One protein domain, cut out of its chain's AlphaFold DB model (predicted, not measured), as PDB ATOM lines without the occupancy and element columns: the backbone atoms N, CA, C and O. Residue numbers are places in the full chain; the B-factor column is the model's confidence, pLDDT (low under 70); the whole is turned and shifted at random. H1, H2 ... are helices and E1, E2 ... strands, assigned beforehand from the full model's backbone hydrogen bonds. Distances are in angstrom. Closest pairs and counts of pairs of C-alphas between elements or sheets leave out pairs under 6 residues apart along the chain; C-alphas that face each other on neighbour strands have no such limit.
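What this domain is: This is residues 75 to 94 and 137 to 228 of the 418 residues of an uncharacterized protein of Helicobacter cinaedi CCUG 18818 = ATCC BAA-847 (UniProt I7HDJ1). A small wall of four strands, E1 to E4, has the long helix H1 crossing one face; beyond the opposite face H4 runs at a distance, not packed on the sheet. Short H3 packs at H1's later part, and E5 leads from the sheet's edge strand E4 into H4. The printed part has 112 residues, mixed in class, in the order H1 H2 E1 E2 H3 E3 E4 E5 H4; the sheet E1 - E2 - E3 - E4 is antiparallel. It is compact, radius of gyration of the C-alphas 14.0 A, spanning 36 by 32 by 31 A.

Where its parts are: H1, residues 75 to 94, starts with C-alpha 75 at (-43.575, -7.405, 2.667) and is 28.6 A long. H2 is residues 137 to 145, E1 152 to 154, E2 160 to 164, H3 179 to 183, E3 190 to 194, E4 197 to 202, 16.5 A, and E5 206 to 209. H4, residues 210 to 226, 24.7 A, ends with C-alpha 226 at (-25.291, -7.398, 28.255).

How they stand to each other: H1 is on the sheet, making two layers, helix over sheet, at a height over the sheet of 9.2 A. It runs across the strands, at 75 degrees to E1 on the local plane. H1 touches H3 with residues 87 to 91 alone; the closest C-alphas, of Lys 87 and Val 179, are 6.3 A apart. E1 and E2 form a hairpin, N 153 to O 162 2.8 A; E2 and E3 are antiparallel, N 163 to O 191 2.9 A; E3 and E4 form a hairpin, N 192 to O 199 2.8 A. H4 is only just not on the sheet, with 4 pairs of C-alphas within 10 A. H2 touches no helix. In H1, H2 and H4 every O i to N i+4 pair is within hydrogen-bond range; in H3 0 of 1 is, with 2 of 2 O i to N i+3 pairs.

The domain as a whole: The C-alphas of Asp 204 and Asn 228, the two farthest apart, are 40.2 A apart. Residues 95 to 136 are not printed; C-alphas 94 and 137 are 19.8 A apart across the cut. The link E2 to H3 is long. Confidence is under 70 at residues 139 to 149, 168 to 184 and 222 to 228.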
ATOM      1  N   ALA A  75     -43.875  -6.790   1.373       97.12
ATOM      2  CA  ALA A  75     -43.575  -7.405   2.667       97.12
ATOM      3  C   ALA A  75     -43.207  -8.893   2.508       97.12
ATOM      4  O   ALA A  75     -42.238  -9.372   3.098       97.12
ATOM      5  N   ARG A  76     -43.921  -9.636   1.651       96.94
ATOM      6  CA  ARG A  76     -43.617 -11.046   1.354       96.94
ATOM      7  C   ARG A  76     -42.300 -11.232   0.602       96.94
ATOM      8  O   ARG A  76     -41.551 -12.145   0.939       96.94
ATOM      9  N   LYS A  77     -41.983 -10.373  -0.370       97.19
ATOM     10  CA  LYS A  77     -40.689 -10.381  -1.080       97.19
ATOM     11  C   LYS A  77     -39.538 -10.068  -0.129       97.19
ATOM     12  O   LYS A  77     -38.507 -10.736  -0.175       97.19
ATOM     13  N   SER A  78     -39.728  -9.100   0.767       96.69
ATOM     14  CA  SER A  78     -38.747  -8.761   1.804       96.69
ATOM     15  C   SER A  78     -38.502  -9.948   2.735       96.69
ATOM     16  O   SER A  78     -37.353 -10.341   2.931       96.69
ATOM     17  N   LEU A  79     -39.570 -10.593   3.223       97.12
ATOM     18  CA  LEU A  79     -39.474 -11.804   4.042       97.12
ATOM     19  C   LEU A  79     -38.740 -12.937   3.312       97.12
ATOM     20  O   LEU A  79     -37.855 -13.567   3.892       97.12
ATOM     21  N   TYR A  80     -39.063 -13.172   2.036       96.25
ATOM     22  CA  TYR A  80     -38.379 -14.162   1.204       96.25
ATOM     23  C   TYR A  80     -36.871 -13.907   1.155       96.25
ATOM     24  O   TYR A  80     -36.079 -14.823   1.389       96.25
ATOM     25  N   LYS A  81     -36.465 -12.664   0.868       95.25
ATOM     26  CA  LYS A  81     -35.050 -12.274   0.780       95.25
ATOM     27  C   LYS A  81     -34.344 -12.476   2.118       95.25
ATOM     28  O   LYS A  81     -33.283 -13.095   2.147       95.25
ATOM     29  N   SER A  82     -34.970 -12.055   3.218       95.44
ATOM     30  CA  SER A  82     -34.453 -12.262   4.571       95.44
ATOM     31  C   SER A  82     -34.272 -13.743   4.915       95.44
ATOM     32  O   SER A  82     -33.197 -14.144   5.349       95.44
ATOM     33  N   ILE A  83     -35.272 -14.591   4.659       93.12
ATOM     34  CA  ILE A  83     -35.155 -16.041   4.884       93.12
ATOM     35  C   ILE A  83     -34.074 -16.658   3.989       93.12
ATOM     36  O   ILE A  83     -33.334 -17.533   4.438       93.12
ATOM     37  N   SER A  84     -33.961 -16.217   2.734       91.81
ATOM     38  CA  SER A  84     -32.921 -16.689   1.814       91.81
ATOM     39  C   SER A  84     -31.520 -16.360   2.332       91.81
ATOM     40  O   SER A  84     -30.665 -17.245   2.380       91.81
ATOM     41  N   GLN A  85     -31.306 -15.130   2.806       92.88
ATOM     42  CA  GLN A  85     -30.052 -14.716   3.431       92.88
ATOM     43  C   GLN A  85     -29.733 -15.567   4.666       92.88
ATOM     44  O   GLN A  85     -28.647 -16.136   4.746       92.88
ATOM     45  N   LEU A  86     -30.692 -15.747   5.580       91.88
ATOM     46  CA  LEU A  86     -30.507 -16.572   6.781       91.88
ATOM     47  C   LEU A  86     -30.143 -18.025   6.437       91.88
ATOM     48  O   LEU A  86     -29.264 -18.620   7.063       91.88
ATOM     49  N   LYS A  87     -30.785 -18.603   5.411       89.50
ATOM     50  CA  LYS A  87     -30.445 -19.939   4.896       89.50
ATOM     51  C   LYS A  87     -28.998 -19.990   4.390       89.50
ATOM     52  O   LYS A  87     -28.284 -20.939   4.712       89.50
ATOM     53  N   GLN A  88     -28.560 -18.983   3.632       90.06
ATOM     54  CA  GLN A  88     -27.201 -18.907   3.085       90.06
ATOM     55  C   GLN A  88     -26.137 -18.712   4.170       90.06
ATOM     56  O   GLN A  88     -25.124 -19.411   4.158       90.06
ATOM     57  N   GLU A  89     -26.358 -17.798   5.119       90.25
ATOM     58  CA  GLU A  89     -25.443 -17.543   6.241       90.25
ATOM     59  C   GLU A  89     -25.205 -18.816   7.051       90.25
ATOM     60  O   GLU A  89     -24.063 -19.188   7.329       90.25
ATOM     61  N   LYS A  90     -26.286 -19.537   7.341       86.25
ATOM     62  CA  LYS A  90     -26.240 -20.795   8.072       86.25
ATOM     63  C   LYS A  90     -25.540 -21.909   7.299       86.25
ATOM     64  O   LYS A  90     -24.675 -22.579   7.853       86.25
ATOM     65  N   GLN A  91     -25.844 -22.072   6.012       86.94
ATOM     66  CA  GLN A  91     -25.160 -23.053   5.166       86.94
ATOM     67  C   GLN A  91     -23.653 -22.760   5.067       86.94
ATOM     68  O   GLN A  91     -22.830 -23.673   5.110       86.94
ATOM     69  N   LYS A  92     -23.277 -21.480   4.963       90.25
ATOM     70  CA  LYS A  92     -21.877 -21.050   4.957       90.25
ATOM     71  C   LYS A  92     -21.196 -21.354   6.290       90.25
ATOM     72  O   LYS A  92     -20.056 -21.812   6.281       90.25
ATOM     73  N   GLN A  93     -21.879 -21.130   7.411       86.69
ATOM     74  CA  GLN A  93     -21.364 -21.461   8.738       86.69
ATOM     75  C   GLN A  93     -21.151 -22.974   8.900       86.69
ATOM     76  O   GLN A  93     -20.061 -23.385   9.294       86.69
ATOM     77  N   GLU A  94     -22.133 -23.799   8.523       84.25
ATOM     78  CA  GLU A  94     -22.016 -25.266   8.535       84.25
ATOM     79  C   GLU A  94     -20.826 -25.739   7.681       84.25
ATOM     80  O   GLU A  94     -20.023 -26.564   8.119       84.25
ATOM     81  N   ARG A 137     -26.993 -29.900  25.781       74.50
ATOM     82  CA  ARG A 137     -27.269 -29.546  27.184       74.50
ATOM     83  C   ARG A 137     -27.328 -28.035  27.394       74.50
ATOM     84  O   ARG A 137     -28.211 -27.576  28.114       74.50
ATOM     85  N   GLN A 138     -26.434 -27.275  26.762       70.94
ATOM     86  CA  GLN A 138     -26.444 -25.810  26.811       70.94
ATOM     87  C   GLN A 138     -27.702 -25.231  26.154       70.94
ATOM     88  O   GLN A 138     -28.367 -24.399  26.767       70.94
ATOM     89  N   GLU A 139     -28.090 -25.729  24.977       63.59
ATOM     90  CA  GLU A 139     -29.328 -25.336  24.288       63.59
ATOM     91  C   GLU A 139     -30.567 -25.632  25.151       63.59
ATOM     92  O   GLU A 139     -31.441 -24.783  25.305       63.59
ATOM     93  N   GLN A 140     -30.626 -26.805  25.798       65.44
ATOM     94  CA  GLN A 140     -31.708 -27.139  26.733       65.44
ATOM     95  C   GLN A 140     -31.726 -26.233  27.970       65.44
ATOM     96  O   GLN A 140     -32.799 -25.921  28.485       65.44
ATOM     97  N   GLN A 141     -30.561 -25.823  28.476       65.81
ATOM     98  CA  GLN A 141     -30.471 -24.921  29.618       65.81
ATOM     99  C   GLN A 141     -30.890 -23.494  29.241       65.81
ATOM    100  O   GLN A 141     -31.651 -22.882  29.986       65.81
ATOM    101  N   GLN A 142     -30.480 -22.995  28.071       61.50
ATOM    102  CA  GLN A 142     -30.941 -21.711  27.531       61.50
ATOM    103  C   GLN A 142     -32.451 -21.714  27.266       61.50
ATOM    104  O   GLN A 142     -33.139 -20.777  27.660       61.50
ATOM    105  N   ALA A 143     -32.996 -22.799  26.710       58.59
ATOM    106  CA  ALA A 143     -34.437 -22.945  26.503       58.59
ATOM    107  C   ALA A 143     -35.248 -22.952  27.814       58.59
ATOM    108  O   ALA A 143     -36.428 -22.619  27.800       58.59
ATOM    109  N   ARG A 144     -34.640 -23.328  28.951       59.59
ATOM    110  CA  ARG A 144     -35.271 -23.233  30.284       59.59
ATOM    111  C   ARG A 144     -35.217 -21.828  30.881       59.59
ATOM    112  O   ARG A 144     -36.011 -21.537  31.770       59.59
ATOM    113  N   LEU A 145     -34.253 -21.012  30.460       56.53
ATOM    114  CA  LEU A 145     -34.055 -19.648  30.951       56.53
ATOM    115  C   LEU A 145     -34.893 -18.631  30.169       56.53
ATOM    116  O   LEU A 145     -35.338 -17.653  30.759       56.53
ATOM    117  N   ASN A 146     -35.139 -18.878  28.879       56.97
ATOM    118  CA  ASN A 146     -35.992 -18.017  28.067       56.97
ATOM    119  C   ASN A 146     -37.462 -18.191  28.481       56.97
ATOM    120  O   ASN A 146     -38.031 -19.283  28.387       56.97
ATOM    121  N   LYS A 147     -38.077 -17.112  28.972       57.22
ATOM    122  CA  LYS A 147     -39.472 -17.120  29.437       57.22
ATOM    123  C   LYS A 147     -40.453 -17.289  28.272       57.22
ATOM    124  O   LYS A 147     -41.567 -17.784  28.468       57.22
ATOM    125  N   HIS A 148     -40.023 -16.923  27.066       60.94
ATOM    126  CA  HIS A 148     -40.788 -17.027  25.836       60.94
ATOM    127  C   HIS A 148     -40.267 -18.197  24.984       60.94
ATOM    128  O   HIS A 148     -39.100 -18.271  24.618       60.94
ATOM    129  N   SER A 149     -41.148 -19.139  24.639       68.94
ATOM    130  CA  SER A 149     -40.828 -20.327  23.818       68.94
ATOM    131  C   SER A 149     -40.874 -20.050  22.308       68.94
ATOM    132  O   SER A 149     -41.061 -20.958  21.493       68.94
ATOM    133  N   ASN A 150     -40.742 -18.779  21.930       79.94
ATOM    134  CA  ASN A 150     -40.797 -18.332  20.550       79.94
ATOM    135  C   ASN A 150     -39.484 -18.656  19.837       79.94
ATOM    136  O   ASN A 150     -38.393 -18.497  20.379       79.94
ATOM    137  N   LEU A 151     -39.598 -19.103  18.591       83.75
ATOM    138  CA  LEU A 151     -38.447 -19.282  17.723       83.75
ATOM    139  C   LEU A 151     -38.028 -17.928  17.156       83.75
ATOM    140  O   LEU A 151     -38.835 -17.261  16.510       83.75
ATOM    141  N   ILE A 152     -36.758 -17.580  17.340       85.81
ATOM    142  CA  ILE A 152     -36.151 -16.363  16.807       85.81
ATOM    143  C   ILE A 152     -35.033 -16.768  15.849       85.81
ATOM    144  O   ILE A 152     -34.177 -17.581  16.196       85.81
ATOM    145  N   LEU A 153     -35.063 -16.218  14.640       87.25
ATOM    146  CA  LEU A 153     -33.991 -16.300  13.657       87.25
ATOM    147  C   LEU A 153     -33.417 -14.900  13.465       87.25
ATOM    148  O   LEU A 153     -34.172 -13.945  13.315       87.25
ATOM    149  N   GLU A 154     -32.099 -14.785  13.450       88.00
ATOM    150  CA  GLU A 154     -31.392 -13.506  13.397       88.00
ATOM    151  C   GLU A 154     -30.233 -13.617  12.401       88.00
ATOM    152  O   GLU A 154     -29.590 -14.669  12.323       88.00
ATOM    153  N   SER A 155     -29.991 -12.561  11.618       89.38
ATOM    154  CA  SER A 155     -28.822 -12.480  10.736       89.38
ATOM    155  C   SER A 155     -27.551 -12.192  11.529       89.38
ATOM    156  O   SER A 155     -27.585 -11.615  12.615       89.38
ATOM    157  N   GLN A 156     -26.393 -12.537  10.966       84.19
ATOM    158  CA  GLN A 156     -25.096 -12.306  11.622       84.19
ATOM    159  C   GLN A 156     -24.842 -10.832  11.973       84.19
ATOM    160  O   GLN A 156     -24.193 -10.534  12.975       84.19
ATOM    161  N   ASP A 157     -25.346  -9.912  11.150       82.19
ATOM    162  CA  ASP A 157     -25.240  -8.465  11.349       82.19
ATOM    163  C   ASP A 157     -26.398  -7.864  12.166       82.19
ATOM    164  O   ASP A 157     -26.419  -6.653  12.387       82.19
ATOM    165  N   LYS A 158     -27.351  -8.696  12.614       82.00
ATOM    166  CA  LYS A 158     -28.551  -8.320  13.380       82.00
ATOM    167  C   LYS A 158     -29.461  -7.299  12.689       82.00
ATOM    168  O   LYS A 158     -30.307  -6.683  13.334       82.00
ATOM    169  N   SER A 159     -29.299  -7.107  11.380       84.19
ATOM    170  CA  SER A 159     -30.161  -6.231  10.581       84.19
ATOM    171  C   SER A 159     -31.530  -6.855  10.295       84.19
ATOM    172  O   SER A 159     -32.487  -6.141   9.987       84.19
ATOM    173  N   ILE A 160     -31.621  -8.186  10.398       90.94
ATOM    174  CA  ILE A 160     -32.813  -8.982  10.132       90.94
ATOM    175  C   ILE A 160     -33.108  -9.858  11.343       90.94
ATOM    176  O   ILE A 160     -32.283 -10.681  11.745       90.94
ATOM    177  N   THR A 161     -34.341  -9.766  11.831       90.25
ATOM    178  CA  THR A 161     -34.858 -10.632  12.891       90.25
ATOM    179  C   THR A 161     -36.225 -11.167  12.490       90.25
ATOM    180  O   THR A 161     -37.107 -10.424  12.066       90.25
ATOM    181  N   ILE A 162     -36.424 -12.473  12.628       92.25
ATOM    182  CA  ILE A 162     -37.694 -13.146  12.368       92.25
ATOM    183  C   ILE A 162     -38.107 -13.885  13.629       92.25
ATOM    184  O   ILE A 162     -37.407 -14.782  14.090       92.25
ATOM    185  N   ILE A 163     -39.264 -13.528  14.171       89.94
ATOM    186  CA  ILE A 163     -39.813 -14.121  15.388       89.94
ATOM    187  C   ILE A 163     -41.095 -14.853  15.020       89.94
ATOM    188  O   ILE A 163     -42.078 -14.242  14.607       89.94
ATOM    189  N   PHE A 164     -41.125 -16.164  15.208       90.38
ATOM    190  CA  PHE A 164     -42.344 -16.938  15.014       90.38
ATOM    191  C   PHE A 164     -43.225 -16.838  16.256       90.38
ATOM    192  O   PHE A 164     -42.782 -17.073  17.383       90.38
ATOM    193  N   LEU A 165     -44.484 -16.468  16.036       88.94
ATOM    194  CA  LEU A 165     -45.441 -16.184  17.105       88.94
ATOM    195  C   LEU A 165     -46.142 -17.458  17.600       88.94
ATOM    196  O   LEU A 165     -46.574 -17.524  18.751       88.94
ATOM    197  N   ASP A 166     -46.189 -18.501  16.766       83.31
ATOM    198  CA  ASP A 166     -46.594 -19.840  17.191       83.31
ATOM    199  C   ASP A 166     -45.541 -20.410  18.169       83.31
ATOM    200  O   ASP A 166     -44.370 -20.571  17.816       83.31
ATOM    201  N   LYS A 167     -45.953 -20.747  19.398       71.31
ATOM    202  CA  LYS A 167     -45.073 -21.411  20.374       71.31
ATOM    203  C   LYS A 167     -44.712 -22.804  19.851       71.31
ATOM    204  O   LYS A 167     -45.598 -23.612  19.567       71.31
ATOM    205  N   LEU A 168     -43.418 -23.094  19.710       62.38
ATOM    206  CA  LEU A 168     -42.972 -24.424  19.299       62.38
ATOM    207  C   LEU A 168     -43.134 -25.414  20.454       62.38
ATOM    208  O   LEU A 168     -42.817 -25.115  21.605       62.38
ATOM    209  N   ASN A 169     -43.545 -26.643  20.137       53.78
ATOM    210  CA  ASN A 169     -43.383 -27.751  21.073       53.78
ATOM    211  C   ASN A 169     -41.878 -27.958  21.332       53.78
ATOM    212  O   ASN A 169     -41.081 -27.963  20.391       53.78
ATOM    213  N   SER A 170     -41.491 -28.182  22.590       49.94
ATOM    214  CA  SER A 170     -40.094 -28.274  23.061       49.94
ATOM    215  C   SER A 170     -39.204 -29.301  22.339       49.94
ATOM    216  O   SER A 170     -37.988 -29.259  22.480       49.94
ATOM    217  N   ASN A 171     -39.784 -30.213  21.553       45.12
ATOM    218  CA  ASN A 171     -39.051 -31.200  20.755       45.12
ATOM    219  C   ASN A 171     -38.527 -30.648  19.415       45.12
ATOM    220  O   ASN A 171     -37.752 -31.327  18.749       45.12
ATOM    221  N   VAL A 172     -38.963 -29.455  18.992       49.62
ATOM    222  CA  VAL A 172     -38.629 -28.867  17.682       49.62
ATOM    223  C   VAL A 172     -37.442 -27.892  17.774       49.62
ATOM    224  O   VAL A 172     -36.706 -27.709  16.801       49.62
ATOM    225  N   THR A 173     -37.183 -27.316  18.950       49.25
ATOM    226  CA  THR A 173     -36.116 -26.324  19.182       49.25
ATOM    227  C   THR A 173     -34.700 -26.871  19.001       49.25
ATOM    228  O   THR A 173     -33.814 -26.111  18.632       49.25
ATOM    229  N   SER A 174     -34.476 -28.182  19.141       46.81
ATOM    230  CA  SER A 174     -33.174 -28.823  18.882       46.81
ATOM    231  C   SER A 174     -32.805 -28.921  17.393       46.81
ATOM    232  O   SER A 174     -31.695 -29.330  17.055       46.81
ATOM    233  N   SER A 175     -33.721 -28.552  16.487       48.94
ATOM    234  CA  SER A 175     -33.529 -28.619  15.031       48.94
ATOM    235  C   SER A 175     -33.408 -27.255  14.347       48.94
ATOM    236  O   SER A 175     -33.124 -27.210  13.149       48.94
ATOM    237  N   SER A 176     -33.539 -26.144  15.089       52.44
ATOM    238  CA  SER A 176     -33.455 -24.779  14.540       52.44
ATOM    239  C   SER A 176     -32.112 -24.466  13.881       52.44
ATOM    240  O   SER A 176     -32.026 -23.542  13.075       52.44
ATOM    241  N   ASN A 177     -31.095 -25.289  14.148       53.53
ATOM    242  CA  ASN A 177     -29.748 -25.233  13.591       53.53
ATOM    243  C   ASN A 177     -29.548 -26.043  12.295       53.53
ATOM    244  O   ASN A 177     -28.450 -26.021  11.772       53.53
ATOM    245  N   ASN A 178     -30.582 -26.659  11.698       59.59
ATOM    246  CA  ASN A 178     -30.478 -27.324  10.379       59.59
ATOM    247  C   ASN A 178     -31.198 -26.535   9.264       59.59
ATOM    248  O   ASN A 178     -32.262 -25.976   9.511       59.59
ATOM    249  N   VAL A 179     -30.663 -26.457   8.041       58.34
ATOM    250  CA  VAL A 179     -31.347 -25.824   6.886       58.34
ATOM    251  C   VAL A 179     -32.707 -26.476   6.574       58.34
ATOM    252  O   VAL A 179     -33.650 -25.780   6.201       58.34
ATOM    253  N   GLN A 180     -32.866 -27.785   6.808       59.81
ATOM    254  CA  GLN A 180     -34.141 -28.498   6.624       59.81
ATOM    255  C   GLN A 180     -35.265 -27.993   7.539       59.81
ATOM    256  O   GLN A 180     -36.440 -28.188   7.239       59.81
ATOM    257  N   PHE A 181     -34.918 -27.312   8.631       64.69
ATOM    258  CA  PHE A 181     -35.870 -26.704   9.550       64.69
ATOM    259  C   PHE A 181     -36.798 -25.708   8.859       64.69
ATOM    260  O   PHE A 181     -38.009 -25.746   9.061       64.69
ATOM    261  N   PHE A 182     -36.244 -24.873   7.977       61.84
ATOM    262  CA  PHE A 182     -37.003 -23.851   7.260       61.84
ATOM    263  C   PHE A 182     -38.110 -24.431   6.373       61.84
ATOM    264  O   PHE A 182     -39.045 -23.712   6.041       61.84
ATOM    265  N   ASN A 183     -38.020 -25.709   5.998       62.78
ATOM    266  CA  ASN A 183     -39.012 -26.363   5.148       62.78
ATOM    267  C   ASN A 183     -40.251 -26.830   5.931       62.78
ATOM    268  O   ASN A 183     -41.251 -27.193   5.322       62.78
ATOM    269  N   ASN A 184     -40.196 -26.828   7.270       65.94
ATOM    270  CA  ASN A 184     -41.241 -27.387   8.135       65.94
ATOM    271  C   ASN A 184     -41.988 -26.332   8.967       65.94
ATOM    272  O   ASN A 184     -42.827 -26.691   9.795       65.94
ATOM    273  N   ILE A 185     -41.690 -25.044   8.784       76.19
ATOM    274  CA  ILE A 185     -42.262 -23.961   9.592       76.19
ATOM    275  C   ILE A 185     -43.220 -23.143   8.744       76.19
ATOM    276  O   ILE A 185     -42.925 -22.783   7.608       76.19
ATOM    277  N   SER A 186     -44.372 -22.815   9.322       83.62
ATOM    278  CA  SER A 186     -45.360 -21.989   8.645       83.62
ATOM    279  C   SER A 186     -44.932 -20.520   8.603       83.62
ATOM    280  O   SER A 186     -44.755 -19.892   9.643       83.62
ATOM    281  N   MET A 187     -44.905 -19.926   7.408       89.81
ATOM    282  CA  MET A 187     -44.631 -18.492   7.195       89.81
ATOM    283  C   MET A 187     -45.876 -17.604   7.384       89.81
ATOM    284  O   MET A 187     -46.011 -16.529   6.797       89.81
ATOM    285  N   SER A 188     -46.854 -18.080   8.152       89.44
ATOM    286  CA  SER A 188     -48.187 -17.476   8.257       89.44
ATOM    287  C   SER A 188     -48.421 -16.678   9.538       89.44
ATOM    288  O   SER A 188     -49.406 -15.952   9.604       89.44
ATOM    289  N   HIS A 189     -47.601 -16.889  10.573       93.56
ATOM    290  CA  HIS A 189     -47.768 -16.238  11.872       93.56
ATOM    291  C   HIS A 189     -46.419 -15.893  12.507       93.56
ATOM    292  O   HIS A 189     -45.836 -16.682  13.253       93.56
ATOM    293  N   LEU A 190     -45.890 -14.732  12.133       95.06
ATOM    294  CA  LEU A 190     -44.551 -14.295  12.510       95.06
ATOM    295  C   LEU A 190     -44.431 -12.772  12.477       95.06
ATOM    296  O   LEU A 190     -45.220 -12.088  11.824       95.06
ATOM    297  N   LEU A 191     -43.404 -12.285  13.156       94.44
ATOM    298  CA  LEU A 191     -42.889 -10.930  13.110       94.44
ATOM    299  C   LEU A 191     -41.620 -10.924  12.249       94.44
ATOM    300  O   LEU A 191     -40.727 -11.743  12.471       94.44
ATOM    301  N   HIS A 192     -41.518 -10.005  11.299       95.44
ATOM    302  CA  HIS A 192     -40.327  -9.788  10.486       95.44
ATOM    303  C   HIS A 192     -39.830  -8.364  10.693       95.44
ATOM    304  O   HIS A 192     -40.496  -7.404  10.321       95.44
ATOM    305  N   ILE A 193     -38.662  -8.241  11.308       92.12
ATOM    306  CA  ILE A 193     -37.986  -6.979  11.575       92.12
ATOM    307  C   ILE A 193     -36.833  -6.848  10.587       92.12
ATOM    308  O   ILE A 193     -35.974  -7.727  10.511       92.12
ATOM    309  N   HIS A 194     -36.828  -5.768   9.817       91.19
ATOM    310  CA  HIS A 194     -35.790  -5.473   8.827       91.19
ATOM    311  C   HIS A 194     -35.795  -3.986   8.504       91.19
ATOM    312  O   HIS A 194     -36.859  -3.381   8.492       91.19
ATOM    313  N   ASN A 195     -34.638  -3.383   8.216       84.94
ATOM    314  CA  ASN A 195     -34.549  -2.000   7.714       84.94
ATOM    315  C   ASN A 195     -35.386  -0.973   8.513       84.94
ATOM    316  O   ASN A 195     -36.027  -0.103   7.924       84.94
ATOM    317  N   ASN A 196     -35.421  -1.086   9.846       83.00
ATOM    318  CA  ASN A 196     -36.274  -0.272  10.728       83.00
ATOM    319  C   ASN A 196     -37.771  -0.324  10.357       83.00
ATOM    320  O   ASN A 196     -38.496   0.669  10.450       83.00
ATOM    321  N   LYS A 197     -38.231  -1.493   9.927       90.50
ATOM    322  CA  LYS A 197     -39.614  -1.827   9.612       90.50
ATOM    323  C   LYS A 197     -39.987  -3.112  10.340       90.50
ATOM    324  O   LYS A 197     -39.145  -3.989  10.536       90.50
ATOM    325  N   ILE A 198     -41.250  -3.215  10.734       93.19
ATOM    326  CA  ILE A 198     -41.830  -4.424  11.312       93.19
ATOM    327  C   ILE A 198     -43.018  -4.843  10.452       93.19
ATOM    328  O   ILE A 198     -44.006  -4.123  10.355       93.19
ATOM    329  N   ASP A 199     -42.938  -6.033   9.871       96.50
ATOM    330  CA  ASP A 199     -44.039  -6.680   9.168       96.50
ATOM    331  C   ASP A 199     -44.571  -7.842  10.024       96.50
ATOM    332  O   ASP A 199     -43.851  -8.790  10.339       96.50
ATOM    333  N   ILE A 200     -45.838  -7.774  10.429       96.88
ATOM    334  CA  ILE A 200     -46.503  -8.779  11.265       96.88
ATOM    335  C   ILE A 200     -47.495  -9.554  10.404       96.88
ATOM    336  O   ILE A 200     -48.464  -8.994   9.898       96.88
ATOM    337  N   PHE A 201     -47.295 -10.860  10.264       97.00
ATOM    338  CA  PHE A 201     -48.213 -11.733   9.535       97.00
ATOM    339  C   PHE A 201     -49.093 -12.508  10.512       97.00
ATOM    340  O   PHE A 201     -48.587 -13.124  11.454       97.00
ATOM    341  N   THR A 202     -50.408 -12.504  10.298       95.81
ATOM    342  CA  THR A 202     -51.374 -13.231  11.133       95.81
ATOM    343  C   THR A 202     -52.319 -14.099  10.297       95.81
ATOM    344  O   THR A 202     -52.447 -13.952   9.077       95.81
ATOM    345  N   LYS A 203     -52.955 -15.067  10.966       93.00
ATOM    346  CA  LYS A 203     -53.827 -16.091  10.368       93.00
ATOM    347  C   LYS A 203     -55.070 -16.313  11.236       93.00
ATOM    348  O   LYS A 203     -55.120 -15.859  12.378       93.00
ATOM    349  N   ASP A 204     -56.060 -17.025  10.702       93.75
ATOM    350  CA  ASP A 204     -57.311 -17.314  11.414       93.75
ATOM    351  C   ASP A 204     -57.083 -17.961  12.785       93.75
ATOM    352  O   ASP A 204     -56.191 -18.795  12.963       93.75
ATOM    353  N   LYS A 205     -57.930 -17.567  13.740       92.81
ATOM    354  CA  LYS A 205     -57.987 -18.049  15.127       92.81
ATOM    355  C   LYS A 205     -56.678 -17.903  15.895       92.81
ATOM    356  O   LYS A 205     -56.449 -18.629  16.861       92.81
ATOM    357  N   THR A 206     -55.835 -16.959  15.493       94.00
ATOM    358  CA  THR A 206     -54.690 -16.544  16.305       94.00
ATOM    359  C   THR A 206     -55.042 -15.349  17.166       94.00
ATOM    360  O   THR A 206     -55.949 -14.572  16.857       94.00
ATOM    361  N   TYR A 207     -54.305 -15.220  18.260       93.25
ATOM    362  CA  TYR A 207     -54.314 -14.028  19.076       93.25
ATOM    363  C   TYR A 207     -52.887 -13.516  19.233       93.25
ATOM    364  O   TYR A 207     -51.936 -14.295  19.197       93.25
ATOM    365  N   LEU A 208     -52.747 -12.211  19.410       94.12
ATOM    366  CA  LEU A 208     -51.482 -11.566  19.724       94.12
ATOM    367  C   LEU A 208     -51.705 -10.657  20.927       94.12
ATOM    368  O   LEU A 208     -52.571  -9.783  20.905       94.12
ATOM    369  N   ASP A 209     -50.946 -10.900  21.988       92.69
ATOM    370  CA  ASP A 209     -50.927 -10.044  23.165       92.69
ATOM    371  C   ASP A 209     -49.835  -8.988  22.998       92.69
ATOM    372  O   ASP A 209     -48.652  -9.318  22.901       92.69
ATOM    373  N   ILE A 210     -50.240  -7.719  22.932       91.12
ATOM    374  CA  ILE A 210     -49.322  -6.600  22.699       91.12
ATOM    375  C   ILE A 210     -48.330  -6.451  23.859       91.12
ATOM    376  O   ILE A 210     -47.157  -6.196  23.612       91.12
ATOM    377  N   GLN A 211     -48.744  -6.706  25.104       88.00
ATOM    378  CA  GLN A 211     -47.841  -6.634  26.257       88.00
ATOM    379  C   GLN A 211     -46.841  -7.796  26.272       88.00
ATOM    380  O   GLN A 211     -45.674  -7.607  26.629       88.00
ATOM    381  N   GLU A 212     -47.274  -9.001  25.875       89.00
ATOM    382  CA  GLU A 212     -46.361 -10.144  25.705       89.00
ATOM    383  C   GLU A 212     -45.342  -9.846  24.597       89.00
ATOM    384  O   GLU A 212     -44.156 -10.126  24.768       89.00
ATOM    385  N   LEU A 213     -45.783  -9.225  23.496       88.94
ATOM    386  CA  LEU A 213     -44.917  -8.837  22.385       88.94
ATOM    387  C   LEU A 213     -43.903  -7.755  22.781       88.94
ATOM    388  O   LEU A 213     -42.722  -7.892  22.476       88.94
ATOM    389  N   GLU A 214     -44.336  -6.704  23.478       87.06
ATOM    390  CA  GLU A 214     -43.446  -5.658  24.000       87.06
ATOM    391  C   GLU A 214     -42.397  -6.247  24.952       87.06
ATOM    392  O   GLU A 214     -41.213  -5.933  24.840       87.06
ATOM    393  N   SER A 215     -42.811  -7.158  25.839       85.94
ATOM    394  CA  SER A 215     -41.907  -7.846  26.770       85.94
ATOM    395  C   SER A 215     -40.877  -8.706  26.037       85.94
ATOM    396  O   SER A 215     -39.691  -8.645  26.355       85.94
ATOM    397  N   LEU A 216     -41.317  -9.463  25.027       83.56
ATOM    398  CA  LEU A 216     -40.453 -10.287  24.184       83.56
ATOM    399  C   LEU A 216     -39.394  -9.433  23.473       83.56
ATOM    400  O   LEU A 216     -38.209  -9.769  23.486       83.56
ATOM    401  N   LEU A 217     -39.814  -8.325  22.857       82.75
ATOM    402  CA  LEU A 217     -38.904  -7.413  22.168       82.75
ATOM    403  C   LEU A 217     -37.929  -6.763  23.155       82.75
ATOM    404  O   LEU A 217     -36.739  -6.689  22.868       82.75
ATOM    405  N   GLN A 218     -38.394  -6.362  24.339       81.88
ATOM    406  CA  GLN A 218     -37.534  -5.784  25.369       81.88
ATOM    407  C   GLN A 218     -36.492  -6.783  25.893       81.88
ATOM    408  O   GLN A 218     -35.330  -6.417  26.070       81.88
ATOM    409  N   GLU A 219     -36.870  -8.042  26.131       76.56
ATOM    410  CA  GLU A 219     -35.937  -9.102  26.539       76.56
ATOM    411  C   GLU A 219     -34.880  -9.354  25.459       76.56
ATOM    412  O   GLU A 219     -33.683  -9.432  25.753       76.56
ATOM    413  N   TYR A 220     -35.300  -9.400  24.195       71.88
ATOM    414  CA  TYR A 220     -34.393  -9.535  23.062       71.88
ATOM    415  C   TYR A 220     -33.408  -8.354  22.950       71.88
ATOM    416  O   TYR A 220     -32.220  -8.555  22.692       71.88
ATOM    417  N   VAL A 221     -33.854  -7.125  23.215       72.31
ATOM    418  CA  VAL A 221     -32.966  -5.951  23.279       72.31
ATOM    419  C   VAL A 221     -31.975  -6.070  24.445       72.31
ATOM    420  O   VAL A 221     -30.768  -5.890  24.266       72.31
ATOM    421  N   ASN A 222     -32.453  -6.423  25.637       68.88
ATOM    422  CA  ASN A 222     -31.629  -6.464  26.848       68.88
ATOM    423  C   ASN A 222     -30.547  -7.554  26.790       68.88
ATOM    424  O   ASN A 222     -29.381  -7.272  27.064       68.88
ATOM    425  N   THR A 223     -30.904  -8.772  26.367       64.50
ATOM    426  CA  THR A 223     -29.959  -9.899  26.220       64.50
ATOM    427  C   THR A 223     -28.812  -9.578  25.260       64.50
ATOM    428  O   THR A 223     -27.663  -9.946  25.505       64.50
ATOM    429  N   ASN A 224     -29.092  -8.820  24.202       56.44
ATOM    430  CA  ASN A 224     -28.073  -8.359  23.267       56.44
ATOM    431  C   ASN A 224     -27.152  -7.277  23.857       56.44
ATOM    432  O   ASN A 224     -25.975  -7.219  23.494       56.44
ATOM    433  N   THR A 225     -27.642  -6.466  24.797       52.28
ATOM    434  CA  THR A 225     -26.888  -5.346  25.386       52.28
ATOM    435  C   THR A 225     -25.881  -5.808  26.450       52.28
ATOM    436  O   THR A 225     -24.802  -5.239  26.562       52.28
ATOM    437  N   GLU A 226     -26.181  -6.872  27.201       46.72
ATOM    438  CA  GLU A 226     -25.291  -7.398  28.255       46.72
ATOM    439  C   GLU A 226     -24.067  -8.159  27.712       46.72
ATOM    440  O   GLU A 226     -23.074  -8.337  28.418       46.72
ATOM    441  N   SER A 227     -24.104  -8.587  26.446       48.62
ATOM    442  CA  SER A 227     -23.016  -9.348  25.815       48.62
ATOM    443  C   SER A 227     -21.834  -8.487  25.345       48.62
ATOM    444  O   SER A 227     -20.712  -8.984  25.248       48.62
ATOM    445  N   ASN A 228     -22.051  -7.186  25.128       40.72
ATOM    446  CA  ASN A 228     -21.038  -6.253  24.644       40.72
ATOM    447  C   ASN A 228     -20.916  -5.085  25.635       40.72
ATOM    448  O   ASN A 228     -21.825  -4.274  25.753       40.72
TER     449      ASN A 228